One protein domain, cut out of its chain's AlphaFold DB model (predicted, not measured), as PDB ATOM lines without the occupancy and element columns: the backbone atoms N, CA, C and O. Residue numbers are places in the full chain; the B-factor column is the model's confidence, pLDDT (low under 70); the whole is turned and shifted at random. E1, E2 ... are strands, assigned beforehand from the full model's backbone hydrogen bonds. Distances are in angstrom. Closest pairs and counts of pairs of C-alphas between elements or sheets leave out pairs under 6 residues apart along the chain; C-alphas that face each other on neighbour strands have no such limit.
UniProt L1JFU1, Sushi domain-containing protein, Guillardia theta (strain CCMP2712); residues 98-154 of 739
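Overview. This is residues 98 to 154 of the 739 residues of the protein "Sushi domain-containing protein" of Guillardia theta (strain CCMP2712) (UniProt L1JFU1). Four antiparallel strands form one strongly twisted sheet, curled like part of a barrel but open, in which the hairpin E1 and E2 and the hairpin E3 and E4 splay apart and are joined by a short pairing of E2 with E3. Beyond E4 a long loop, residues 139 to 154, reaches out to Gly 143 and folds back towards the sheet. The printed part has 57 residues, with four named strands in the order E1, E2, E3, E4 along the chain and no named helix; the class is all strand. The sheet's order is E1, E2, E3, E4, a meander, each strand the antiparallel neighbour of the one before. The whole is only just compact, close to loose, with a radius of gyration of the C-alphas of 11.8 A, and only just elongated, spanning 35 by 23 by 21 A.

Along the chain. The longest strands by residues are E3, residues 121 to 128, 22.2 A from first to last C-alpha, and E4, residues 131 to 138, 22.6 A. E2, residues 106 to 112, measures 19.3 A, and E1, residues 98 to 103, measures 15.6 A. E1 begins at C-alpha 98, (-88.260, 13.484, -91.924). E3 begins at C-alpha 121, (-72.749, 11.043, -92.394), and E4 ends at C-alpha 138, (-74.712, 9.780, -96.459).

Arrangement. E2 and E3 are the inner strands, and E1 and E4 are the edge strands. E2 and E3 form a hairpin, antiparallel at 132 degrees between their directions. The C-alphas of Leu 110 and Ala 126 face each other at 4.8 A, and N 111 and O 125, at 2.8 A, are within hydrogen-bond range. E3 and E4 form a hairpin at 155 degrees, with N 124 and O 135 at 2.9 A and N 133 and O 126 at 2.9 A. E1 and E2 form a hairpin at 149 degrees, with N 101 and O 108 at 2.9 A and N 110 and O 99 at 2.8 A. E1 and E4 are apart. From edge to edge of the sheet the strands' lines turn by 78 degrees and the way across it turns by 92 degrees. Outside the named strands, residues 140 to 141 pair with residues 146 to 147, antiparallel.

Size, cuts and confidence. The two C-alphas farthest apart are those of Gly 130 and Gly 143, 37.5 A. The printed part has no cut. The links E1 to E2 and E3 to E4 are tight, and the link E2 to E3, 8 residues, is short. The mean pLDDT of the printed part is 71.1; residues 104 to 105, 118 to 119, 131 and 140 to 154 are under 70.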
ATOM      1  N   ILE A  98     -87.834  14.879 -91.731       83.94
ATOM      2  CA  ILE A  98     -88.260  13.484 -91.924       83.94
ATOM      3  C   ILE A  98     -87.951  13.046 -93.359       83.94
ATOM      4  O   ILE A  98     -88.447  13.635 -94.319       83.94
ATOM      5  N   VAL A  99     -87.158  11.984 -93.510       84.88
ATOM      6  CA  VAL A  99     -86.786  11.387 -94.800       84.88
ATOM      7  C   VAL A  99     -87.473  10.030 -94.940       84.88
ATOM      8  O   VAL A  99     -87.215   9.109 -94.169       84.88
ATOM      9  N   HIS A 100     -88.359   9.877 -95.925       81.75
ATOM     10  CA  HIS A 100     -89.098   8.627 -96.129       81.75
ATOM     11  C   HIS A 100     -88.309   7.621 -96.981       81.75
ATOM     12  O   HIS A 100     -88.182   7.766 -98.197       81.75
ATOM     13  N   LEU A 101     -87.826   6.553 -96.345       83.38
ATOM     14  CA  LEU A 101     -87.152   5.432 -96.996       83.38
ATOM     15  C   LEU A 101     -88.180   4.346 -97.358       83.38
ATOM     16  O   LEU A 101     -88.834   3.810 -96.466       83.38
ATOM     17  N   SER A 102     -88.342   3.983 -98.636       71.19
ATOM     18  CA  SER A 102     -89.245   2.879 -99.006       71.19
ATOM     19  C   SER A 102     -88.520   1.527 -99.007       71.19
ATOM     20  O   SER A 102     -87.415   1.372 -99.533       71.19
ATOM     21  N   THR A 103     -89.146   0.541 -98.371       79.06
ATOM     22  CA  THR A 103     -88.622  -0.818 -98.166       79.06
ATOM     23  C   THR A 103     -89.638  -1.836 -98.682       79.06
ATOM     24  O   THR A 103     -90.805  -1.497 -98.863       79.06
ATOM     25  N   GLU A 104     -89.251  -3.102 -98.862       65.94
ATOM     26  CA  GLU A 104     -90.206  -4.181 -99.202       65.94
ATOM     27  C   GLU A 104     -91.347  -4.350 -98.170       65.94
ATOM     28  O   GLU A 104     -92.387  -4.916 -98.488       65.94
ATOM     29  N   GLN A 105     -91.184  -3.804 -96.959       67.75
ATOM     30  CA  GLN A 105     -92.184  -3.745 -95.882       67.75
ATOM     31  C   GLN A 105     -92.937  -2.391 -95.826       67.75
ATOM     32  O   GLN A 105     -93.555  -2.058 -94.819       67.75
ATOM     33  N   GLY A 106     -92.855  -1.564 -96.875       73.06
ATOM     34  CA  GLY A 106     -93.459  -0.227 -96.938       73.06
ATOM     35  C   GLY A 106     -92.531   0.908 -96.484       73.06
ATOM     36  O   GLY A 106     -91.332   0.714 -96.254       73.06
ATOM     37  N   ASN A 107     -93.074   2.122 -96.365       79.94
ATOM     38  CA  ASN A 107     -92.300   3.330 -96.050       79.94
ATOM     39  C   ASN A 107     -91.868   3.376 -94.574       79.94
ATOM     40  O   ASN A 107     -92.644   3.055 -93.674       79.94
ATOM     41  N   LEU A 108     -90.624   3.782 -94.330       85.81
ATOM     42  CA  LEU A 108     -90.024   4.003 -93.018       85.81
ATOM     43  C   LEU A 108     -89.641   5.491 -92.914       85.81
ATOM     44  O   LEU A 108     -88.799   5.938 -93.695       85.81
ATOM     45  N   PRO A 109     -90.255   6.285 -92.019       87.06
ATOM     46  CA  PRO A 109     -89.782   7.635 -91.735       87.06
ATOM     47  C   PRO A 109     -88.470   7.561 -90.942       87.06
ATOM     48  O   PRO A 109     -88.439   6.994 -89.850       87.06
ATOM     49  N   LEU A 110     -87.402   8.126 -91.501       90.25
ATOM     50  CA  LEU A 110     -86.154   8.403 -90.796       90.25
ATOM     51  C   LEU A 110     -86.218   9.843 -90.275       90.25
ATOM     52  O   LEU A 110     -86.437  10.765 -91.060       90.25
ATOM     53  N   PHE A 111     -86.033  10.039 -88.977       89.25
ATOM     54  CA  PHE A 111     -85.947  11.350 -88.341       89.25
ATOM     55  C   PHE A 111     -84.478  11.771 -88.279       89.25
ATOM     56  O   PHE A 111     -83.629  10.985 -87.866       89.25
ATOM     57  N   VAL A 112     -84.168  12.992 -88.718       91.88
ATOM     58  CA  VAL A 112     -82.801  13.535 -88.706       91.88
ATOM     59  C   VAL A 112     -82.467  14.064 -87.312       91.88
ATOM     60  O   VAL A 112     -83.040  15.062 -86.883       91.88
ATOM     61  N   ASP A 113     -81.536  13.417 -86.609       82.19
ATOM     62  CA  ASP A 113     -81.154  13.779 -85.232       82.19
ATOM     63  C   ASP A 113     -80.125  14.911 -85.165       82.19
ATOM     64  O   ASP A 113     -80.018  15.622 -84.167       82.19
ATOM     65  N   GLY A 114     -79.342  15.083 -86.227       81.56
ATOM     66  CA  GLY A 114     -78.201  15.988 -86.253       81.56
ATOM     67  C   GLY A 114     -77.796  16.365 -87.670       81.56
ATOM     68  O   GLY A 114     -78.347  15.873 -88.651       81.56
ATOM     69  N   ARG A 115     -76.830  17.275 -87.778       82.88
ATOM     70  CA  ARG A 115     -76.264  17.701 -89.066       82.88
ATOM     71  C   ARG A 115     -75.288  16.645 -89.616       82.88
ATOM     72  O   ARG A 115     -74.835  15.803 -88.839       82.88
ATOM     73  N   PRO A 116     -74.951  16.682 -90.921       80.69
ATOM     74  CA  PRO A 116     -73.876  15.857 -91.462       80.69
ATOM     75  C   PRO A 116     -72.575  16.081 -90.685       80.69
ATOM     76  O   PRO A 116     -72.202  17.225 -90.415       80.69
ATOM     77  N   ASP A 117     -71.884  14.998 -90.347       77.38
ATOM     78  CA  ASP A 117     -70.538  15.053 -89.791       77.38
ATOM     79  C   ASP A 117     -69.486  15.414 -90.856       77.38
ATOM     80  O   ASP A 117     -69.775  15.562 -92.047       77.38
ATOM     81  N   ASN A 118     -68.224  15.528 -90.433       68.56
ATOM     82  CA  ASN A 118     -67.104  15.891 -91.310       68.56
ATOM     83  C   ASN A 118     -66.786  14.840 -92.398       68.56
ATOM     84  O   ASN A 118     -65.966  15.100 -93.278       68.56
ATOM     85  N   SER A 119     -67.419  13.664 -92.352       69.81
ATOM     86  CA  SER A 119     -67.382  12.616 -93.379       69.81
ATOM     87  C   SER A 119     -68.667  12.549 -94.226       69.81
ATOM     88  O   SER A 119     -68.769  11.705 -95.115       69.81
ATOM     89  N   GLY A 120     -69.629  13.450 -93.997       76.75
ATOM     90  CA  GLY A 120     -70.904  13.518 -94.711       76.75
ATOM     91  C   GLY A 120     -71.972  12.546 -94.202       76.75
ATOM     92  O   GLY A 120     -72.971  12.344 -94.897       76.75
ATOM     93  N   TYR A 121     -71.781  11.941 -93.026       80.88
ATOM     94  CA  TYR A 121     -72.749  11.043 -92.394       80.88
ATOM     95  C   TYR A 121     -73.693  11.829 -91.476       80.88
ATOM     96  O   TYR A 121     -73.267  12.526 -90.561       80.88
ATOM     97  N   ILE A 122     -74.993  11.704 -91.717       89.44
ATOM     98  CA  ILE A 122     -76.074  12.340 -90.960       89.44
ATOM     99  C   ILE A 122     -76.640  11.305 -89.977       89.44
ATOM    100  O   ILE A 122     -77.086  10.253 -90.448       89.44
ATOM    101  N   PRO A 123     -76.647  11.550 -88.654       86.12
ATOM    102  CA  PRO A 123     -77.282  10.652 -87.693       86.12
ATOM    103  C   PRO A 123     -78.808  10.691 -87.845       86.12
ATOM    104  O   PRO A 123     -79.410  11.765 -87.958       86.12
ATOM    105  N   VAL A 124     -79.426   9.510 -87.857       93.62
ATOM    106  CA  VAL A 124     -80.876   9.333 -87.978       93.62
ATOM    107  C   VAL A 124     -81.378   8.186 -87.107       93.62
ATOM    108  O   VAL A 124     -80.691   7.170 -86.940       93.62
ATOM    109  N   HIS A 125     -82.630   8.288 -86.670       91.81
ATOM    110  CA  HIS A 125     -83.365   7.182 -86.067       91.81
ATOM    111  C   HIS A 125     -84.728   6.965 -86.729       91.81
ATOM    112  O   HIS A 125     -85.256   7.821 -87.440       91.81
ATOM    113  N   ALA A 126     -85.315   5.795 -86.508       92.00
ATOM    114  CA  ALA A 126     -86.631   5.434 -87.014       92.00
ATOM    115  C   ALA A 126     -87.353   4.475 -86.065       92.00
ATOM    116  O   ALA A 126     -86.723   3.727 -85.318       92.00
ATOM    117  N   PHE A 127     -88.684   4.451 -86.148       83.88
ATOM    118  CA  PHE A 127     -89.527   3.520 -85.399       83.88
ATOM    119  C   PHE A 127     -90.413   2.706 -86.346       83.88
ATOM    120  O   PHE A 127     -91.073   3.262 -87.227       83.88
ATOM    121  N   ARG A 128     -90.463   1.385 -86.145       85.81
ATOM    122  CA  ARG A 128     -91.408   0.470 -86.811       85.81
ATOM    123  C   ARG A 128     -91.717  -0.698 -85.882       85.81
ATOM    124  O   ARG A 128     -90.805  -1.254 -85.285       85.81
ATOM    125  N   GLU A 129     -92.997  -1.060 -85.773       84.88
ATOM    126  CA  GLU A 129     -93.466  -2.235 -85.009       84.88
ATOM    127  C   GLU A 129     -92.975  -2.263 -83.542       84.88
ATOM    128  O   GLU A 129     -92.708  -3.313 -82.971       84.88
ATOM    129  N   GLY A 130     -92.847  -1.081 -82.924       78.88
ATOM    130  CA  GLY A 130     -92.364  -0.910 -81.547       78.88
ATOM    131  C   GLY A 130     -90.838  -0.920 -81.382       78.88
ATOM    132  O   GLY A 130     -90.348  -0.589 -80.307       78.88
ATOM    133  N   LEU A 131     -90.076  -1.237 -82.433       68.19
ATOM    134  CA  LEU A 131     -88.613  -1.239 -82.415       68.19
ATOM    135  C   LEU A 131     -88.041   0.106 -82.878       68.19
ATOM    136  O   LEU A 131     -88.508   0.686 -83.864       68.19
ATOM    137  N   ARG A 132     -86.997   0.569 -82.177       83.69
ATOM    138  CA  ARG A 132     -86.153   1.705 -82.570       83.69
ATOM    139  C   ARG A 132     -84.961   1.207 -83.390       83.69
ATOM    140  O   ARG A 132     -84.313   0.221 -83.029       83.69
ATOM    141  N   TYR A 133     -84.683   1.910 -84.477       81.75
ATOM    142  CA  TYR A 133     -83.538   1.707 -85.354       81.75
ATOM    143  C   TYR A 133     -82.712   2.988 -85.348       81.75
ATOM    144  O   TYR A 133     -83.274   4.058 -85.561       81.75
ATOM    145  N   ASP A 134     -81.406   2.874 -85.142       82.69
ATOM    146  CA  ASP A 134     -80.472   3.998 -85.073       82.69
ATOM    147  C   ASP A 134     -79.318   3.777 -86.061       82.69
ATOM    148  O   ASP A 134     -78.899   2.641 -86.319       82.69
ATOM    149  N   GLY A 135     -78.790   4.854 -86.640       88.94
ATOM    150  CA  GLY A 135     -77.632   4.783 -87.526       88.94
ATOM    151  C   GLY A 135     -77.363   6.084 -88.269       88.94
ATOM    152  O   GLY A 135     -77.711   7.165 -87.806       88.94
ATOM    153  N   PHE A 136     -76.717   5.971 -89.430       87.50
ATOM    154  CA  PHE A 136     -76.245   7.123 -90.196       87.50
ATOM    155  C   PHE A 136     -76.526   6.973 -91.696       87.50
ATOM    156  O   PHE A 136     -76.411   5.874 -92.245       87.50
ATOM    157  N   ILE A 137     -76.828   8.085 -92.374       86.00
ATOM    158  CA  ILE A 137     -77.006   8.152 -93.834       86.00
ATOM    159  C   ILE A 137     -76.050   9.165 -94.469       86.00
ATOM    160  O   ILE A 137     -75.839  10.246 -93.936       86.00
ATOM    161  N   THR A 138     -75.493   8.841 -95.635       78.94
ATOM    162  CA  THR A 138     -74.712   9.780 -96.459       78.94
ATOM    163  C   THR A 138     -75.547  10.281 -97.626       78.94
ATOM    164  O   THR A 138     -76.222   9.474 -98.267       78.94
ATOM    165  N   ILE A 139     -75.443  11.567 -97.965       70.19
ATOM    166  CA  ILE A 139     -76.132  12.153 -99.127       70.19
ATOM    167  C   ILE A 139     -75.095  12.579-100.169       70.19
ATOM    168  O   ILE A 139     -74.630  13.715-100.201       70.19
ATOM    169  N   GLY A 140     -74.710  11.628-101.022       55.78
ATOM    170  CA  GLY A 140     -73.814  11.873-102.151       55.78
ATOM    171  C   GLY A 140     -74.587  12.113-103.447       55.78
ATOM    172  O   GLY A 140     -75.385  11.267-103.855       55.78
ATOM    173  N   MET A 141     -74.302  13.224-104.134       48.81
ATOM    174  CA  MET A 141     -74.665  13.405-105.545       48.81
ATOM    175  C   MET A 141     -73.493  12.989-106.435       48.81
ATOM    176  O   MET A 141     -72.376  13.475-106.255       48.81
ATOM    177  N   LYS A 142     -73.738  12.129-107.428       36.19
ATOM    178  CA  LYS A 142     -72.713  11.726-108.406       36.19
ATOM    179  C   LYS A 142     -73.280  11.740-109.824       36.19
ATOM    180  O   LYS A 142     -73.485  10.705-110.449       36.19
ATOM    181  N   GLY A 143     -73.555  12.951-110.301       48.91
ATOM    182  CA  GLY A 143     -74.504  13.198-111.387       48.91
ATOM    183  C   GLY A 143     -75.889  13.518-110.815       48.91
ATOM    184  O   GLY A 143     -76.012  13.836-109.634       48.91
ATOM    185  N   SER A 144     -76.932  13.427-111.638       32.69
ATOM    186  CA  SER A 144     -78.328  13.686-111.252       32.69
ATOM    187  C   SER A 144     -79.009  12.487-110.567       32.69
ATOM    188  O   SER A 144     -80.195  12.245-110.774       32.69
ATOM    189  N   GLU A 145     -78.257  11.704-109.791       34.91
ATOM    190  CA  GLU A 145     -78.740  10.521-109.071       34.91
ATOM    191  C   GLU A 145     -78.165  10.523-107.644       34.91
ATOM    192  O   GLU A 145     -76.987  10.834-107.433       34.91
ATOM    193  N   LEU A 146     -79.023  10.224-106.662       35.84
ATOM    194  CA  LEU A 146     -78.691  10.221-105.235       35.84
ATOM    195  C   LEU A 146     -78.235   8.821-104.813       35.84
ATOM    196  O   LEU A 146     -78.969   7.852-105.022       35.84
ATOM    197  N   GLN A 147     -77.065   8.706-104.181       38.38
ATOM    198  CA  GLN A 147     -76.560   7.422-103.688       38.38
ATOM    199  C   GLN A 147     -76.731   7.289-102.169       38.38
ATOM    200  O   GLN A 147     -76.299   8.151-101.407       38.38
ATOM    201  N   TYR A 148     -77.343   6.179-101.748       41.72
ATOM    202  CA  TYR A 148     -77.568   5.793-100.350       41.72
ATOM    203  C   TYR A 148     -76.565   4.698 -99.922       41.72
ATOM    204  O   TYR A 148     -76.073   3.964-100.787       41.72
ATOM    205  N   PRO A 149     -76.236   4.570 -98.620       40.19
ATOM    206  CA  PRO A 149     -75.197   3.651 -98.148       40.19
ATOM    207  C   PRO A 149     -75.561   2.160 -98.314       40.19
ATOM    208  O   PRO A 149     -76.740   1.810 -98.415       40.19
ATOM    209  N   PRO A 150     -74.562   1.251 -98.305       37.31
ATOM    210  CA  PRO A 150     -74.807  -0.190 -98.259       37.31
ATOM    211  C   PRO A 150     -75.522  -0.606 -96.952       37.31
ATOM    212  O   PRO A 150     -75.417   0.107 -95.953       37.31
ATOM    213  N   PRO A 151     -76.203  -1.774 -96.899       40.25
ATOM    214  CA  PRO A 151     -77.132  -2.131 -95.809       40.25
ATOM    215  C   PRO A 151     -76.547  -2.305 -94.392       40.25
ATOM    216  O   PRO A 151     -77.275  -2.674 -93.478       40.25
ATOM    217  N   SER A 152     -75.246  -2.096 -94.190       38.25
ATOM    218  CA  SER A 152     -74.490  -2.520 -93.004       38.25
ATOM    219  C   SER A 152     -74.342  -1.462 -91.897       38.25
ATOM    220  O   SER A 152     -73.434  -1.588 -91.079       38.25
ATOM    221  N   LEU A 153     -75.157  -0.397 -91.886       46.75
ATOM    222  CA  LEU A 153     -74.980   0.748 -90.967       46.75
ATOM    223  C   LEU A 153     -76.217   1.159 -90.143       46.75
ATOM    224  O   LEU A 153     -76.054   1.885 -89.164       46.75
ATOM    225  N   LEU A 154     -77.421   0.673 -90.461       44.38
ATOM    226  CA  LEU A 154     -78.604   0.848 -89.604       44.38
ATOM    227  C   LEU A 154     -78.734  -0.344 -88.653       44.38
ATOM    228  O   LEU A 154     -78.810  -1.490 -89.097       44.38
TER     229      LEU A 154